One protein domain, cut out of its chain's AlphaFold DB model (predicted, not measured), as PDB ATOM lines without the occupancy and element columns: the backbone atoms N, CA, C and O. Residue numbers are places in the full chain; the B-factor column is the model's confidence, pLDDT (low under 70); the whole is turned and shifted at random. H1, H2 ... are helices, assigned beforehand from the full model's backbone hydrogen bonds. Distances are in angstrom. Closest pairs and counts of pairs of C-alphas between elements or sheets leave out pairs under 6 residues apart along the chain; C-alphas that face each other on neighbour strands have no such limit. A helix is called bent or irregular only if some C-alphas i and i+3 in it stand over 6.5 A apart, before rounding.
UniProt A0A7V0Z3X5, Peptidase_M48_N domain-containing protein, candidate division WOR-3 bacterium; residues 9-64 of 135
ATOM      1  N   LEU A   9       5.724   2.121  32.593       79.44
ATOM      2  CA  LEU A   9       5.546   2.021  31.144       79.44
ATOM      3  C   LEU A   9       4.078   1.854  30.709       79.44
ATOM      4  O   LEU A   9       3.679   2.428  29.702       79.44
ATOM      5  N   ARG A  10       3.246   1.127  31.473       83.50
ATOM      6  CA  ARG A  10       1.814   0.948  31.152       83.50
ATOM      7  C   ARG A  10       1.010   2.223  31.398       83.50
ATOM      8  O   ARG A  10       0.073   2.505  30.661       83.50
ATOM      9  N   ILE A  11       1.390   2.995  32.416       86.12
ATOM     10  CA  ILE A  11       0.765   4.289  32.720       86.12
ATOM     11  C   ILE A  11       1.107   5.290  31.615       86.12
ATOM     12  O   ILE A  11       0.217   5.952  31.095       86.12
ATOM     13  N   ILE A  12       2.376   5.342  31.195       88.12
ATOM     14  CA  ILE A  12       2.824   6.197  30.087       88.12
ATOM     15  C   ILE A  12       2.093   5.836  28.788       88.12
ATOM     16  O   ILE A  12       1.616   6.725  28.091       88.12
ATOM     17  N   GLN A  13       1.942   4.543  28.486       86.75
ATOM     18  CA  GLN A  13       1.190   4.089  27.316       86.75
ATOM     19  C   GLN A  13      -0.283   4.522  27.368       86.75
ATOM     20  O   GLN A  13      -0.813   4.979  26.358       86.75
ATOM     21  N   ALA A  14      -0.937   4.415  28.529       88.50
ATOM     22  CA  ALA A  14      -2.317   4.864  28.701       88.50
ATOM     23  C   ALA A  14      -2.453   6.384  28.505       88.50
ATOM     24  O   ALA A  14      -3.349   6.831  27.796       88.50
ATOM     25  N   LEU A  15      -1.536   7.180  29.069       90.75
ATOM     26  CA  LEU A  15      -1.512   8.634  28.870       90.75
ATOM     27  C   LEU A  15      -1.311   9.003  27.397       90.75
ATOM     28  O   LEU A  15      -2.030   9.848  26.871       90.75
ATOM     29  N   LEU A  16      -0.379   8.335  26.715       93.38
ATOM     30  CA  LEU A  16      -0.112   8.558  25.297       93.38
ATOM     31  C   LEU A  16      -1.316   8.176  24.426       93.38
ATOM     32  O   LEU A  16      -1.652   8.908  23.498       93.38
ATOM     33  N   TYR A  17      -2.006   7.083  24.761       92.44
ATOM     34  CA  TYR A  17      -3.263   6.704  24.118       92.44
ATOM     35  C   TYR A  17      -4.324   7.800  24.259       92.44
ATOM     36  O   TYR A  17      -4.895   8.209  23.251       92.44
ATOM     37  N   PHE A  18      -4.559   8.312  25.473       90.56
ATOM     38  CA  PHE A  18      -5.534   9.384  25.683       90.56
ATOM     39  C   PHE A  18      -5.179  10.636  24.879       90.56
ATOM     40  O   PHE A  18      -6.050  11.178  24.209       90.56
ATOM     41  N   ILE A  19      -3.910  11.057  24.875       90.75
ATOM     42  CA  ILE A  19      -3.461  12.220  24.096       90.75
ATOM     43  C   ILE A  19      -3.774  12.026  22.608       90.75
ATOM     44  O   ILE A  19      -4.457  12.856  22.016       90.75
ATOM     45  N   VAL A  20      -3.331  10.913  22.016       93.50
ATOM     46  CA  VAL A  20      -3.539  10.632  20.587       93.50
ATOM     47  C   VAL A  20      -5.028  10.536  20.251       93.50
ATOM     48  O   VAL A  20      -5.471  11.098  19.251       93.50
ATOM     49  N   PHE A  21      -5.812   9.862  21.094       91.75
ATOM     50  CA  PHE A  21      -7.247   9.692  20.892       91.75
ATOM     51  C   PHE A  21      -7.997  11.029  20.935       91.75
ATOM     52  O   PHE A  21      -8.757  11.327  20.016       91.75
ATOM     53  N   TYR A  22      -7.751  11.866  21.949       84.62
ATOM     54  CA  TYR A  22      -8.380  13.187  22.051       84.62
ATOM     55  C   TYR A  22      -7.936  14.130  20.927       84.62
ATOM     56  O   TYR A  22      -8.765  14.877  20.407       84.62
ATOM     57  N   SER A  23      -6.669  14.076  20.496       86.38
ATOM     58  CA  SER A  23      -6.199  14.843  19.334       86.38
ATOM     59  C   SER A  23      -6.902  14.420  18.043       86.38
ATOM     60  O   SER A  23      -7.327  15.276  17.268       86.38
ATOM     61  N   LEU A  24      -7.069  13.115  17.817       92.50
ATOM     62  CA  LEU A  24      -7.777  12.607  16.644       92.50
ATOM     63  C   LEU A  24      -9.265  12.975  16.685       92.50
ATOM     64  O   LEU A  24      -9.805  13.443  15.685       92.50
ATOM     65  N   TYR A  25      -9.909  12.818  17.843       87.94
ATOM     66  CA  TYR A  25     -11.293  13.236  18.058       87.94
ATOM     67  C   TYR A  25     -11.485  14.726  17.738       87.94
ATOM     68  O   TYR A  25     -12.398  15.079  16.994       87.94
ATOM     69  N   PHE A  26     -10.583  15.589  18.218       83.75
ATOM     70  CA  PHE A  26     -10.627  17.023  17.932       83.75
ATOM     71  C   PHE A  26     -10.555  17.305  16.424       83.75
ATOM     72  O   PHE A  26     -11.418  18.008  15.897       83.75
ATOM     73  N   LEU A  27      -9.602  16.696  15.709       88.69
ATOM     74  CA  LEU A  27      -9.438  16.863  14.258       88.69
ATOM     75  C   LEU A  27     -10.666  16.408  13.462       88.69
ATOM     76  O   LEU A  27     -11.069  17.089  12.521       88.69
ATOM     77  N   VAL A  28     -11.277  15.286  13.851       90.88
ATOM     78  CA  VAL A  28     -12.507  14.788  13.216       90.88
ATOM     79  C   VAL A  28     -13.694  15.700  13.522       90.88
ATOM     80  O   VAL A  28     -14.533  15.910  12.651       90.88
ATOM     81  N   SER A  29     -13.767  16.274  14.725       83.81
ATOM     82  CA  SER A  29     -14.874  17.146  15.141       83.81
ATOM     83  C   SER A  29     -14.809  18.564  14.547       83.81
ATOM     84  O   SER A  29     -15.841  19.211  14.360       83.81
ATOM     85  N   LEU A  30     -13.608  19.033  14.195       84.38
ATOM     86  CA  LEU A  30     -13.341  20.375  13.677       84.38
ATOM     87  C   LEU A  30     -14.166  20.758  12.426       84.38
ATOM     88  O   LEU A  30     -14.773  21.831  12.446       84.38
ATOM     89  N   PRO A  31     -14.270  19.929  11.360       86.69
ATOM     90  CA  PRO A  31     -15.094  20.266  10.195       86.69
ATOM     91  C   PRO A  31     -16.589  20.376  10.526       86.69
ATOM     92  O   PRO A  31     -17.268  21.248   9.987       86.69
ATOM     93  N   PHE A  32     -17.110  19.544  11.435       83.06
ATOM     94  CA  PHE A  32     -18.518  19.606  11.844       83.06
ATOM     95  C   PHE A  32     -18.813  20.875  12.649       83.06
ATOM     96  O   PHE A  32     -19.806  21.554  12.385       83.06
ATOM     97  N   GLY A  33     -17.915  21.241  13.569       78.56
ATOM     98  CA  GLY A  33     -18.009  22.498  14.307       78.56
ATOM     99  C   GLY A  33     -17.956  23.717  13.385       78.56
ATOM    100  O   GLY A  33     -18.704  24.670  13.586       78.56
ATOM    101  N   PHE A  34     -17.114  23.679  12.347       83.25
ATOM    102  CA  PHE A  34     -16.989  24.774  11.386       83.25
ATOM    103  C   PHE A  34     -18.269  24.977  10.570       83.25
ATOM    104  O   PHE A  34     -18.742  26.101  10.401       83.25
ATOM    105  N   ILE A  35     -18.858  23.884  10.079       81.62
ATOM    106  CA  ILE A  35     -20.096  23.950   9.301       81.62
ATOM    107  C   ILE A  35     -21.237  24.468  10.179       81.62
ATOM    108  O   ILE A  35     -21.921  25.409   9.779       81.62
ATOM    109  N   SER A  36     -21.414  23.896  11.373       74.62
ATOM    110  CA  SER A  36     -22.517  24.260  12.264       74.62
ATOM    111  C   SER A  36     -22.377  25.662  12.853       74.62
ATOM    112  O   SER A  36     -23.346  26.409  12.839       74.62
ATOM    113  N   GLY A  37     -21.203  26.005  13.383       68.44
ATOM    114  CA  GLY A  37     -21.006  27.237  14.150       68.44
ATOM    115  C   GLY A  37     -20.573  28.435  13.311       68.44
ATOM    116  O   GLY A  37     -20.938  29.556  13.621       68.44
ATOM    117  N   TYR A  38     -19.815  28.239  12.227       79.44
ATOM    118  CA  TYR A  38     -19.381  29.363  11.389       79.44
ATOM    119  C   TYR A  38     -20.245  29.501  10.132       79.44
ATOM    120  O   TYR A  38     -20.842  30.550   9.901       79.44
ATOM    121  N   ASN A  39     -20.339  28.446   9.316       79.19
ATOM    122  CA  ASN A  39     -20.936  28.536   7.979       79.19
ATOM    123  C   ASN A  39     -22.465  28.733   8.021       79.19
ATOM    124  O   ASN A  39     -23.000  29.609   7.344       79.19
ATOM    125  N   ILE A  40     -23.175  27.959   8.849       76.25
ATOM    126  CA  ILE A  40     -24.629  28.092   9.019       76.25
ATOM    127  C   ILE A  40     -24.974  29.439   9.665       76.25
ATOM    128  O   ILE A  40     -25.813  30.168   9.140       76.25
ATOM    129  N   GLU A  41     -24.305  29.819  10.751       75.38
ATOM    130  CA  GLU A  41     -24.622  31.062  11.461       75.38
ATOM    131  C   GLU A  41     -24.370  32.318  10.611       75.38
ATOM    132  O   GLU A  41     -25.181  33.241  10.652       75.38
ATOM    133  N   HIS A  42     -23.331  32.330   9.764       76.38
ATOM    134  CA  HIS A  42     -23.099  33.419   8.803       76.38
ATOM    135  C   HIS A  42     -24.105  33.421   7.656       76.38
ATOM    136  O   HIS A  42     -24.525  34.483   7.203       76.38
ATOM    137  N   LYS A  43     -24.539  32.242   7.197       76.31
ATOM    138  CA  LYS A  43     -25.577  32.132   6.166       76.31
ATOM    139  C   LYS A  43     -26.913  32.718   6.632       76.31
ATOM    140  O   LYS A  43     -27.655  33.252   5.811       76.31
ATOM    141  N   TYR A  44     -27.214  32.624   7.927       77.62
ATOM    142  CA  TYR A  44     -28.457  33.119   8.523       77.62
ATOM    143  C   TYR A  44     -28.294  34.431   9.324       77.62
ATOM    144  O   TYR A  44     -29.245  34.853   9.974       77.62
ATOM    145  N   ASN A  45     -27.134  35.101   9.253       75.19
ATOM    146  CA  ASN A  45     -26.813  36.340   9.988       75.19
ATOM    147  C   ASN A  45     -27.014  36.262  11.519       75.19
ATOM    148  O   ASN A  45     -27.330  37.266  12.156       75.19
ATOM    149  N   PHE A  46     -26.827  35.088  12.126       63.88
ATOM    150  CA  PHE A  46     -26.934  34.910  13.580       63.88
ATOM    151  C   PHE A  46     -25.651  35.282  14.342       63.88
ATOM    152  O   PHE A  46     -25.714  35.500  15.550       63.88
ATOM    153  N   SER A  47     -24.500  35.383  13.664       69.06
ATOM    154  CA  SER A  47     -23.196  35.642  14.289       69.06
ATOM    155  C   SER A  47     -22.377  36.671  13.506       69.06
ATOM    156  O   SER A  47     -22.377  36.672  12.277       69.06
ATOM    157  N   THR A  48     -21.667  37.548  14.224       75.06
ATOM    158  CA  THR A  48     -20.724  38.542  13.668       75.06
ATOM    159  C   THR A  48     -19.260  38.117  13.835       75.06
ATOM    160  O   THR A  48     -18.353  38.935  13.678       75.06
ATOM    161  N   GLN A  49     -19.021  36.867  14.235       75.00
ATOM    162  CA  GLN A  49     -17.703  36.344  14.582       75.00
ATOM    163  C   GLN A  49     -16.811  36.148  13.347       75.00
ATOM    164  O   GLN A  49     -17.209  35.533  12.370       75.00
ATOM    165  N   THR A  50     -15.546  36.555  13.407       83.25
ATOM    166  CA  THR A  50     -14.572  36.285  12.333       83.25
ATOM    167  C   THR A  50     -14.012  34.854  12.389       83.25
ATOM    168  O   THR A  50     -13.910  34.250  13.456       83.25
ATOM    169  N   LEU A  51     -13.531  34.307  11.258       80.50
ATOM    170  CA  LEU A  51     -12.881  32.976  11.193       80.50
ATOM    171  C   LEU A  51     -11.786  32.770  12.255       80.50
ATOM    172  O   LEU A  51     -11.629  31.682  12.810       80.50
ATOM    173  N   LYS A  52     -11.012  33.823  12.532       79.44
ATOM    174  CA  LYS A  52      -9.908  33.803  13.500       79.44
ATOM    175  C   LYS A  52     -10.412  33.707  14.939       79.44
ATOM    176  O   LYS A  52      -9.766  33.071  15.768       79.44
ATOM    177  N   GLU A  53     -11.532  34.353  15.238       74.19
ATOM    178  CA  GLU A  53     -12.193  34.268  16.539       74.19
ATOM    179  C   GLU A  53     -12.822  32.890  16.729       74.19
ATOM    180  O   GLU A  53     -12.598  32.283  17.772       74.19
ATOM    181  N   TRP A  54     -13.465  32.340  15.694       80.88
ATOM    182  CA  TRP A  54     -14.016  30.984  15.736       80.88
ATOM    183  C   TRP A  54     -12.932  29.937  16.031       80.88
ATOM    184  O   TRP A  54     -13.090  29.077  16.894       80.88
ATOM    185  N   PHE A  55     -11.769  30.051  15.381       80.94
ATOM    186  CA  PHE A  55     -10.652  29.134  15.613       80.94
ATOM    187  C   PHE A  55     -10.029  29.303  17.008       80.94
ATOM    188  O   PHE A  55      -9.626  28.324  17.639       80.94
ATOM    189  N   LYS A  56      -9.965  30.540  17.523       77.06
ATOM    190  CA  LYS A  56      -9.556  30.803  18.912       77.06
ATOM    191  C   LYS A  56     -10.525  30.170  19.903       77.06
ATOM    192  O   LYS A  56     -10.063  29.604  20.889       77.06
ATOM    193  N   ASP A  57     -11.824  30.225  19.634       69.69
ATOM    194  CA  ASP A  57     -12.840  29.599  20.473       69.69
ATOM    195  C   ASP A  57     -12.796  28.072  20.391       69.69
ATOM    196  O   ASP A  57     -12.938  27.420  21.420       69.69
ATOM    197  N   ALA A  58     -12.488  27.489  19.227       75.69
ATOM    198  CA  ALA A  58     -12.258  26.049  19.073       75.69
ATOM    199  C   ALA A  58     -11.033  25.555  19.869       75.69
ATOM    200  O   ALA A  58     -11.057  24.484  20.473       75.69
ATOM    201  N   ILE A  59      -9.958  26.346  19.920       76.75
ATOM    202  CA  ILE A  59      -8.806  26.054  20.784       76.75
ATOM    203  C   ILE A  59      -9.204  26.237  22.255       76.75
ATOM    204  O   ILE A  59      -8.898  25.399  23.098       76.75
ATOM    205  N   LYS A  60      -9.927  27.312  22.579       67.00
ATOM    206  CA  LYS A  60     -10.367  27.609  23.945       67.00
ATOM    207  C   LYS A  60     -11.333  26.557  24.486       67.00
ATOM    208  O   LYS A  60     -11.250  26.256  25.668       67.00
ATOM    209  N   SER A  61     -12.200  25.974  23.663       64.25
ATOM    210  CA  SER A  61     -13.136  24.914  24.060       64.25
ATOM    211  C   SER A  61     -12.439  23.579  24.329       64.25
ATOM    212  O   SER A  61     -12.889  22.831  25.194       64.25
ATOM    213  N   PHE A  62     -11.302  23.313  23.677       63.25
ATOM    214  CA  PHE A  62     -10.454  22.154  23.972       63.25
ATOM    215  C   PHE A  62      -9.779  22.252  25.352       63.25
ATOM    216  O   PHE A  62      -9.616  21.244  26.037       63.25
ATOM    217  N   PHE A  63      -9.407  23.463  25.782       60.41
ATOM    218  CA  PHE A  63      -8.706  23.697  27.054       60.41
ATOM    219  C   PHE A  63      -9.610  24.125  28.213       60.41
ATOM    220  O   PHE A  63      -9.273  23.913  29.374       60.41
ATOM    221  N   CYS A  64     -10.742  24.757  27.922       58.75
ATOM    222  CA  CYS A  64     -11.653  25.315  28.911       58.75
ATOM    223  C   CYS A  64     -12.975  24.571  28.825       58.75
ATOM    224  O   CYS A  64     -13.986  25.073  28.331       58.75
TER     225      CYS A  64
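What this domain is: This is residues 9 to 64 of the 135 residues of the protein "Peptidase_M48_N domain-containing protein" of candidate division WOR-3 bacterium (UniProt A0A7V0Z3X5). One long, gently bent helix, H1, makes the length of a rod, and a shorter helix, H2, folds back beside its later part without packing closely on it. Residues 9 to 21 of H1 stick out as a free arm. The printed part has 56 residues with two named helices, H1 then H2, and no named strand; the class is all helix. It is only just loose, close to extended, with a radius of gyration of the C-alphas of 15.1 A and spans of 52 by 17 by 13 A.

How they stand to each other: Look first at H1, residues 9 to 43: by its hydrogen bonds it was assigned as one helix, but it is bent, with C-alphas 28 and 31 being 6.8 A apart. Its arms, H1a at residues 9 to 28 and H1b at residues 31 to 43, stand at a shallow tilt of 28 degrees. H2, residues 51 to 63, is close to H1b but not clearly touching; the closest C-alphas, those of Tyr 38 and Trp 54, are 7.1 A apart. These two run opposite ways at a steep tilt of 41 degrees. H2 is also close to H1a but not clearly touching, with the closest C-alphas, those of Phe 26 and Phe 62, 7.9 A apart; they run opposite ways at a shallow tilt of 27 degrees. Every O i to N i+4 pair is within hydrogen-bond range in H1a and H2, and 7 of 9 are in H1b.

Where its parts are: Find C-alpha 9 at (5.546, 2.021, 31.144); from there H1a runs 28.5 A to C-alpha 28. H1b covers 16.3 A and ends at C-alpha 43, at (-25.577, 32.132, 6.166). H2 runs 18.8 A from C-alpha 51 to C-alpha 63, at (-8.706, 23.697, 27.054).

The domain as a whole: The C-alphas farthest apart, those of Leu 9 and Asn 45, are 51.7 A apart. The printed part has no cut, and H1 and H2 are joined by a short link of 7 residues. Mean pLDDT of the printed part is 80.1; look for values under 70 at residue 37, residues 46 to 47, residue 57 and residues 60 to 64.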